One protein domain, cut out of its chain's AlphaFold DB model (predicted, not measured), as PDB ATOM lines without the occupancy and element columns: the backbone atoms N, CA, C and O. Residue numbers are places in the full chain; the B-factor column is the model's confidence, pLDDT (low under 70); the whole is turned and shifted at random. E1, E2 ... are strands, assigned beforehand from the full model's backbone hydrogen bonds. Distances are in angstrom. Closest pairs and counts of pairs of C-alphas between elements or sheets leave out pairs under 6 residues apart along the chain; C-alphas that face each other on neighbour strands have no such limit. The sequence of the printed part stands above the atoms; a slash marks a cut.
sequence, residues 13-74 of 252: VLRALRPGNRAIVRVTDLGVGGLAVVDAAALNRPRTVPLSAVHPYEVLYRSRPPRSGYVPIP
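Overview. This is residues 13 to 74 of the 252 residues of an uncharacterized protein of Streptomyces sp. TLI_105 (UniProt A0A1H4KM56). One antiparallel sheet, in the order E4 E3 E2 E1 E5, is strongly twisted and curled like part of an open barrel, with a long loop round Arg 62 reaching away from it. The printed part has 62 residues, five named strands, E1 to E5 along the chain, and no named helix; it is all strand, with 26 residues in strands, under half. It is compact, radius of gyration of the C-alphas 11.8 A, spanning 35 by 23 by 19 A.

Arrangement. E1, residues 13 to 16, and E2, residues 24 to 31, form a hairpin; N 14 and O 25 are 2.8 A apart, within hydrogen-bond range. E2 bends by 68 degrees at residue 28. E2 and E3, residues 34 to 39, form a hairpin, with N 28 and O 36 at 2.8 A. E3 and E4, residues 46 to 49, form another, with N 37 and O 47 at 2.8 A. E1 E2 E3 E4 is a meander, each strand the antiparallel neighbour of the one before. E5, residues 70 to 73, is antiparallel to E1 at 139 degrees, with N 15 and O 71 at 2.9 A. Edge strands E4 and E5 are apart.

Along the chain. E1 begins at C-alpha 13 (217.315, 144.086, 152.546). E2 measures 18.5 A, E3 15.2 A. E5 ends at C-alpha 73 (215.750, 138.822, 151.185).

Size, cuts and confidence. The farthest C-alphas, Leu 43 and Arg 62, are 36.3 A apart. The printed part has no cut. E4 to E5 is a long link. Residues 19 to 20, 40 to 45 and 59 to 67 have pLDDT under 70.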
ATOM      1  N   VAL A  13     218.629 144.016 151.905       83.31
ATOM      2  CA  VAL A  13     217.315 144.086 152.546       83.31
ATOM      3  C   VAL A  13     217.152 142.898 153.485       83.31
ATOM      4  O   VAL A  13     217.431 141.758 153.118       83.31
ATOM      5  N   LEU A  14     216.703 143.159 154.710       85.94
ATOM      6  CA  LEU A  14     216.469 142.150 155.732       85.94
ATOM      7  C   LEU A  14     215.005 142.166 156.177       85.94
ATOM      8  O   LEU A  14     214.442 143.223 156.465       85.94
ATOM      9  N   ARG A  15     214.405 140.984 156.313       86.38
ATOM     10  CA  ARG A  15     213.040 140.797 156.823       86.38
ATOM     11  C   ARG A  15     213.070 140.277 158.253       86.38
ATOM     12  O   ARG A  15     213.794 139.326 158.539       86.38
ATOM     13  N   ALA A  16     212.261 140.854 159.138       86.62
ATOM     14  CA  ALA A  16     212.089 140.341 160.493       86.62
ATOM     15  C   ALA A  16     211.387 138.966 160.500       86.62
ATOM     16  O   ALA A  16     210.443 138.735 159.750       86.62
ATOM     17  N   LEU A  17     211.830 138.063 161.380       84.56
ATOM     18  CA  LEU A  17     211.267 136.714 161.573       84.56
ATOM     19  C   LEU A  17     210.347 136.602 162.803       84.56
ATOM     20  O   LEU A  17     209.932 135.507 163.177       84.56
ATOM     21  N   ARG A  18     210.061 137.709 163.498       79.25
ATOM     22  CA  ARG A  18     209.214 137.669 164.700       79.25
ATOM     23  C   ARG A  18     207.740 137.510 164.301       79.25
ATOM     24  O   ARG A  18     207.282 138.282 163.458       79.25
ATOM     25  N   PRO A  19     206.975 136.602 164.938       67.94
ATOM     26  CA  PRO A  19     205.530 136.516 164.736       67.94
ATOM     27  C   PRO A  19     204.863 137.885 164.916       67.94
ATOM     28  O   PRO A  19     205.132 138.584 165.891       67.94
ATOM     29  N   GLY A  20     204.046 138.297 163.944       67.56
ATOM     30  CA  GLY A  20     203.364 139.599 163.942       67.56
ATOM     31  C   GLY A  20     204.228 140.806 163.552       67.56
ATOM     32  O   GLY A  20     203.681 141.870 163.276       67.56
ATOM     33  N   ASN A  21     205.554 140.665 163.457       72.88
ATOM     34  CA  ASN A  21     206.433 141.741 163.011       72.88
ATOM     35  C   ASN A  21     206.725 141.612 161.513       72.88
ATOM     36  O   ASN A  21     207.381 140.670 161.077       72.88
ATOM     37  N   ARG A  22     206.269 142.594 160.734       71.62
ATOM     38  CA  ARG A  22     206.495 142.677 159.284       71.62
ATOM     39  C   ARG A  22     207.581 143.689 158.910       71.62
ATOM     40  O   ARG A  22     207.629 144.123 157.765       71.62
ATOM     41  N   ALA A  23     208.424 144.091 159.863       78.38
ATOM     42  CA  ALA A  23     209.477 145.065 159.616       78.38
ATOM     43  C   ALA A  23     210.455 144.565 158.551       78.38
ATOM     44  O   ALA A  23     210.961 143.437 158.611       78.38
ATOM     45  N   ILE A  24     210.745 145.453 157.607       80.00
ATOM     46  CA  ILE A  24     211.736 145.254 156.562       80.00
ATOM     47  C   ILE A  24     212.719 146.404 156.668       80.00
ATOM     48  O   ILE A  24     212.330 147.569 156.740       80.00
ATOM     49  N   VAL A  25     213.999 146.057 156.735       81.81
ATOM     50  CA  VAL A  25     215.069 147.022 156.948       81.81
ATOM     51  C   VAL A  25     216.120 146.928 155.871       81.81
ATOM     52  O   VAL A  25     216.425 145.842 155.386       81.81
ATOM     53  N   ARG A  26     216.711 148.067 155.533       82.81
ATOM     54  CA  ARG A  26     217.838 148.152 154.612       82.81
ATOM     55  C   ARG A  26     219.123 148.387 155.381       82.81
ATOM     56  O   ARG A  26     219.164 149.280 156.221       82.81
ATOM     57  N   VAL A  27     220.160 147.612 155.089       82.31
ATOM     58  CA  VAL A  27     221.501 147.815 155.645       82.31
ATOM     59  C   VAL A  27     222.094 149.077 155.033       82.31
ATOM     60  O   VAL A  27     222.236 149.169 153.816       82.31
ATOM     61  N   THR A  28     222.427 150.052 155.869       80.12
ATOM     62  CA  THR A  28     223.079 151.296 155.451       80.12
ATOM     63  C   THR A  28     224.581 151.242 155.653       80.12
ATOM     64  O   THR A  28     225.306 151.838 154.868       80.12
ATOM     65  N   ASP A  29     225.045 150.537 156.685       81.69
ATOM     66  CA  ASP A  29     226.470 150.416 156.982       81.69
ATOM     67  C   ASP A  29     226.765 149.236 157.926       81.69
ATOM     68  O   ASP A  29     225.854 148.652 158.525       81.69
ATOM     69  N   LEU A  30     228.045 148.912 158.094       85.75
ATOM     70  CA  LEU A  30     228.548 148.017 159.130       85.75
ATOM     71  C   LEU A  30     229.079 148.854 160.304       85.75
ATOM     72  O   LEU A  30     230.123 149.491 160.208       85.75
ATOM     73  N   GLY A  31     228.357 148.853 161.422       78.12
ATOM     74  CA  GLY A  31     228.703 149.633 162.608       78.12
ATOM     75  C   GLY A  31     229.450 148.834 163.677       78.12
ATOM     76  O   GLY A  31     229.505 147.601 163.669       78.12
ATOM     77  N   VAL A  32     229.968 149.553 164.675       75.88
ATOM     78  CA  VAL A  32     230.537 148.953 165.888       75.88
ATOM     79  C   VAL A  32     229.402 148.286 166.675       75.88
ATOM     80  O   VAL A  32     228.567 148.959 167.275       75.88
ATOM     81  N   GLY A  33     229.332 146.954 166.623       80.12
ATOM     82  CA  GLY A  33     228.318 146.153 167.323       80.12
ATOM     83  C   GLY A  33     227.212 145.553 166.445       80.12
ATOM     84  O   GLY A  33     226.361 144.830 166.965       80.12
ATOM     85  N   GLY A  34     227.214 145.786 165.127       88.25
ATOM     86  CA  GLY A  34     226.253 145.145 164.228       88.25
ATOM     87  C   GLY A  34     226.039 145.862 162.899       88.25
ATOM     88  O   GLY A  34     226.813 146.718 162.493       88.25
ATOM     89  N   LEU A  35     224.953 145.514 162.217       88.44
ATOM     90  CA  LEU A  35     224.516 146.189 161.000       88.44
ATOM     91  C   LEU A  35     223.751 147.458 161.370       88.44
ATOM     92  O   LEU A  35     222.780 147.393 162.128       88.44
ATOM     93  N   ALA A  36     224.153 148.596 160.813       85.62
ATOM     94  CA  ALA A  36     223.326 149.791 160.811       85.62
ATOM     95  C   ALA A  36     222.239 149.604 159.751       85.62
ATOM     96  O   ALA A  36     222.531 149.307 158.592       85.62
ATOM     97  N   VAL A  37     220.978 149.720 160.157       84.12
ATOM     98  CA  VAL A  37     219.830 149.485 159.286       84.12
ATOM     99  C   VAL A  37     218.788 150.583 159.419       84.12
ATOM    100  O   VAL A  37     218.619 151.182 160.480       84.12
ATOM    101  N   VAL A  38     218.032 150.803 158.351       77.81
ATOM    102  CA  VAL A  38     216.908 151.739 158.308       77.81
ATOM    103  C   VAL A  38     215.628 150.975 157.996       77.81
ATOM    104  O   VAL A  38     215.597 150.165 157.075       77.81
ATOM    105  N   ASP A  39     214.577 151.222 158.774       73.19
ATOM    106  CA  ASP A  39     213.238 150.668 158.556       73.19
ATOM    107  C   ASP A  39     212.390 151.666 157.763       73.19
ATOM    108  O   ASP A  39     212.351 152.853 158.105       73.19
ATOM    109  N   ALA A  40     211.687 151.184 156.738       58.88
ATOM    110  CA  ALA A  40     210.780 152.005 155.941       58.88
ATOM    111  C   ALA A  40     209.671 152.641 156.799       58.88
ATOM    112  O   ALA A  40     209.274 153.779 156.555       58.88
ATOM    113  N   ALA A  41     209.209 151.946 157.843       58.84
ATOM    114  CA  ALA A  41     208.184 152.454 158.752       58.84
ATOM    115  C   ALA A  41     208.728 153.468 159.773       58.84
ATOM    116  O   ALA A  41     207.963 154.246 160.337       58.84
ATOM    117  N   ALA A  42     210.041 153.483 160.023       57.09
ATOM    118  CA  ALA A  42     210.661 154.329 161.044       57.09
ATOM    119  C   ALA A  42     211.152 155.687 160.511       57.09
ATOM    120  O   ALA A  42     211.985 156.320 161.160       57.09
ATOM    121  N   LEU A  43     210.664 156.126 159.341       56.78
ATOM    122  CA  LEU A  43     210.968 157.433 158.736       56.78
ATOM    123  C   LEU A  43     212.477 157.745 158.707       56.78
ATOM    124  O   LEU A  43     212.918 158.810 159.129       56.78
ATOM    125  N   ASN A  44     213.279 156.795 158.224       58.00
ATOM    126  CA  ASN A  44     214.733 156.916 158.086       58.00
ATOM    127  C   ASN A  44     215.549 156.995 159.386       58.00
ATOM    128  O   ASN A  44     216.739 157.297 159.323       58.00
ATOM    129  N   ARG A  45     214.982 156.685 160.562       63.38
ATOM    130  CA  ARG A  45     215.792 156.622 161.787       63.38
ATOM    131  C   ARG A  45     216.687 155.371 161.772       63.38
ATOM    132  O   ARG A  45     216.154 154.256 161.794       63.38
ATOM    133  N   PRO A  46     218.025 155.520 161.762       73.50
ATOM    134  CA  PRO A  46     218.924 154.376 161.773       73.50
ATOM    135  C   PRO A  46     218.834 153.634 163.112       73.50
ATOM    136  O   PRO A  46     218.739 154.246 164.180       73.50
ATOM    137  N   ARG A  47     218.866 152.301 163.051       82.69
ATOM    138  CA  ARG A  47     218.914 151.389 164.200       82.69
ATOM    139  C   ARG A  47     219.988 150.330 163.990       82.69
ATOM    140  O   ARG A  47     220.303 149.990 162.856       82.69
ATOM    141  N   THR A  48     220.506 149.761 165.071       88.44
ATOM    142  CA  THR A  48     221.536 148.716 164.990       88.44
ATOM    143  C   THR A  48     220.916 147.337 165.178       88.44
ATOM    144  O   THR A  48     220.161 147.108 166.123       88.44
ATOM    145  N   VAL A  49     221.238 146.405 164.282       87.56
ATOM    146  CA  VAL A  49     220.882 144.985 164.389       87.56
ATOM    147  C   VAL A  49     222.153 144.185 164.672       87.56
ATOM    148  O   VAL A  49     223.079 144.227 163.860       87.56
ATOM    149  N   PRO A  50     222.232 143.438 165.788       89.94
ATOM    150  CA  PRO A  50     223.406 142.624 166.074       89.94
ATOM    151  C   PRO A  50     223.539 141.502 165.038       89.94
ATOM    152  O   PRO A  50     222.542 140.892 164.646       89.94
ATOM    153  N   LEU A  51     224.772 141.187 164.626       88.31
ATOM    154  CA  LEU A  51     225.038 140.132 163.635       88.31
ATOM    155  C   LEU A  51     224.512 138.760 164.080       88.31
ATOM    156  O   LEU A  51     224.056 137.980 163.252       88.31
ATOM    157  N   SER A  52     224.491 138.491 165.388       86.81
ATOM    158  CA  SER A  52     223.923 137.266 165.967       86.81
ATOM    159  C   SER A  52     222.412 137.116 165.753       86.81
ATOM    160  O   SER A  52     221.882 136.012 165.875       86.81
ATOM    161  N   ALA A  53     221.708 138.207 165.435       87.81
ATOM    162  CA  ALA A  53     220.292 138.193 165.093       87.81
ATOM    163  C   ALA A  53     220.036 138.033 163.586       87.81
ATOM    164  O   ALA A  53     218.872 137.983 163.193       87.81
ATOM    165  N   VAL A  54     221.078 137.966 162.749       87.69
ATOM    166  CA  VAL A  54     220.961 137.774 161.299       87.69
ATOM    167  C   VAL A  54     221.183 136.305 160.961       87.69
ATOM    168  O   VAL A  54     222.240 135.741 161.229       87.69
ATOM    169  N   HIS A  55     220.178 135.690 160.348       85.19
ATOM    170  CA  HIS A  55     220.186 134.289 159.943       85.19
ATOM    171  C   HIS A  55     220.365 134.187 158.427       85.19
ATOM    172  O   HIS A  55     219.785 134.991 157.701       85.19
ATOM    173  N   PRO A  56     221.125 133.202 157.922       79.56
ATOM    174  CA  PRO A  56     221.373 133.053 156.486       79.56
ATOM    175  C   PRO A  56     220.132 132.616 155.694       79.56
ATOM    176  O   PRO A  56     220.028 132.905 154.508       79.56
ATOM    177  N   TYR A  57     219.197 131.919 156.336       77.38
ATOM    178  CA  TYR A  57     217.955 131.441 155.733       77.38
ATOM    179  C   TYR A  57     216.856 131.342 156.795       77.38
ATOM    180  O   TYR A  57     217.123 131.269 157.999       77.38
ATOM    181  N   GLU A  58     215.603 131.354 156.346       74.31
ATOM    182  CA  GLU A  58     214.442 131.133 157.204       74.31
ATOM    183  C   GLU A  58     214.375 129.646 157.567       74.31
ATOM    184  O   GLU A  58     213.932 128.812 156.780       74.31
ATOM    185  N   VAL A  59     214.865 129.283 158.755       63.28
ATOM    186  CA  VAL A  59     214.800 127.891 159.209       63.28
ATOM    187  C   VAL A  59     213.432 127.613 159.822       63.28
ATOM    188  O   VAL A  59     213.198 127.874 161.003       63.28
ATOM    189  N   LEU A  60     212.528 127.043 159.028       58.97
ATOM    190  CA  LEU A  60     211.272 126.470 159.512       58.97
ATOM    191  C   LEU A  60     211.548 125.082 160.114       58.97
ATOM    192  O   LEU A  60     211.257 124.056 159.504       58.97
ATOM    193  N   TYR A  61     212.165 125.010 161.300       49.47
ATOM    194  CA  TYR A  61     212.286 123.715 161.981       49.47
ATOM    195  C   TYR A  61     210.911 123.265 162.491       49.47
ATOM    196  O   TYR A  61     210.242 123.995 163.221       49.47
ATOM    197  N   ARG A  62     210.531 122.041 162.100       48.06
ATOM    198  CA  ARG A  62     209.246 121.331 162.278       48.06
ATOM    199  C   ARG A  62     208.728 121.178 163.725       48.06
ATOM    200  O   ARG A  62     208.453 120.051 164.124       48.06
ATOM    201  N   SER A  63     208.627 122.246 164.523       50.12
ATOM    202  CA  SER A  63     207.897 122.330 165.819       50.12
ATOM    203  C   SER A  63     208.382 123.459 166.740       50.12
ATOM    204  O   SER A  63     207.776 123.677 167.787       50.12
ATOM    205  N   ARG A  64     209.457 124.187 166.403       56.81
ATOM    206  CA  ARG A  64     209.929 125.314 167.226       56.81
ATOM    207  C   ARG A  64     209.586 126.640 166.553       56.81
ATOM    208  O   ARG A  64     209.783 126.751 165.342       56.81
ATOM    209  N   PRO A  65     209.109 127.648 167.305       55.62
ATOM    210  CA  PRO A  65     208.898 128.973 166.743       55.62
ATOM    211  C   PRO A  65     210.208 129.473 166.112       55.62
ATOM    212  O   PRO A  65     211.283 129.232 166.683       55.62
ATOM    213  N   PRO A  66     210.150 130.125 164.936       61.72
ATOM    214  CA  PRO A  66     211.341 130.620 164.260       61.72
ATOM    215  C   PRO A  66     212.133 131.501 165.225       61.72
ATOM    216  O   PRO A  66     211.563 132.323 165.950       61.72
ATOM    217  N   ARG A  67     213.459 131.308 165.274       67.31
ATOM    218  CA  ARG A  67     214.322 132.151 166.108       67.31
ATOM    219  C   ARG A  67     214.083 133.604 165.710       67.31
ATOM    220  O   ARG A  67     214.215 133.961 164.541       67.31
ATOM    221  N   SER A  68     213.736 134.440 166.687       79.31
ATOM    222  CA  SER A  68     213.567 135.869 166.446       79.31
ATOM    223  C   SER A  68     214.848 136.434 165.840       79.31
ATOM    224  O   SER A  68     215.937 136.189 166.360       79.31
ATOM    225  N   GLY A  69     214.727 137.197 164.763       87.56
ATOM    226  CA  GLY A  69     215.886 137.725 164.062       87.56
ATOM    227  C   GLY A  69     215.503 138.307 162.717       87.56
ATOM    228  O   GLY A  69     214.348 138.681 162.505       87.56
ATOM    229  N   TYR A  70     216.484 138.363 161.833       87.38
ATOM    230  CA  TYR A  70     216.383 138.901 160.492       87.38
ATOM    231  C   TYR A  70     216.936 137.899 159.490       87.38
ATOM    232  O   TYR A  70     217.919 137.227 159.777       87.38
ATOM    233  N   VAL A  71     216.321 137.821 158.317       88.62
ATOM    234  CA  VAL A  71     216.814 137.025 157.189       88.62
ATOM    235  C   VAL A  71     217.039 137.949 155.994       88.62
ATOM    236  O   VAL A  71     216.203 138.834 155.771       88.62
ATOM    237  N   PRO A  72     218.140 137.807 155.237       86.69
ATOM    238  CA  PRO A  72     218.302 138.533 153.993       86.69
ATOM    239  C   PRO A  72     217.236 138.091 152.996       86.69
ATOM    240  O   PRO A  72     216.941 136.904 152.864       86.69
ATOM    241  N   ILE A  73     216.660 139.063 152.299       81.75
ATOM    242  CA  ILE A  73     215.750 138.822 151.185       81.75
ATOM    243  C   ILE A  73     216.280 139.540 149.942       81.75
ATOM    244  O   ILE A  73     216.855 140.627 150.068       81.75
ATOM    245  N   PRO A  74     216.110 138.962 148.741       75.25
ATOM    246  CA  PRO A  74     216.386 139.678 147.508       75.25
ATOM    247  C   PRO A  74     215.559 140.966 147.454       75.25
ATOM    248  O   PRO A  74     214.361 140.961 147.739       75.25
TER     249      PRO A  74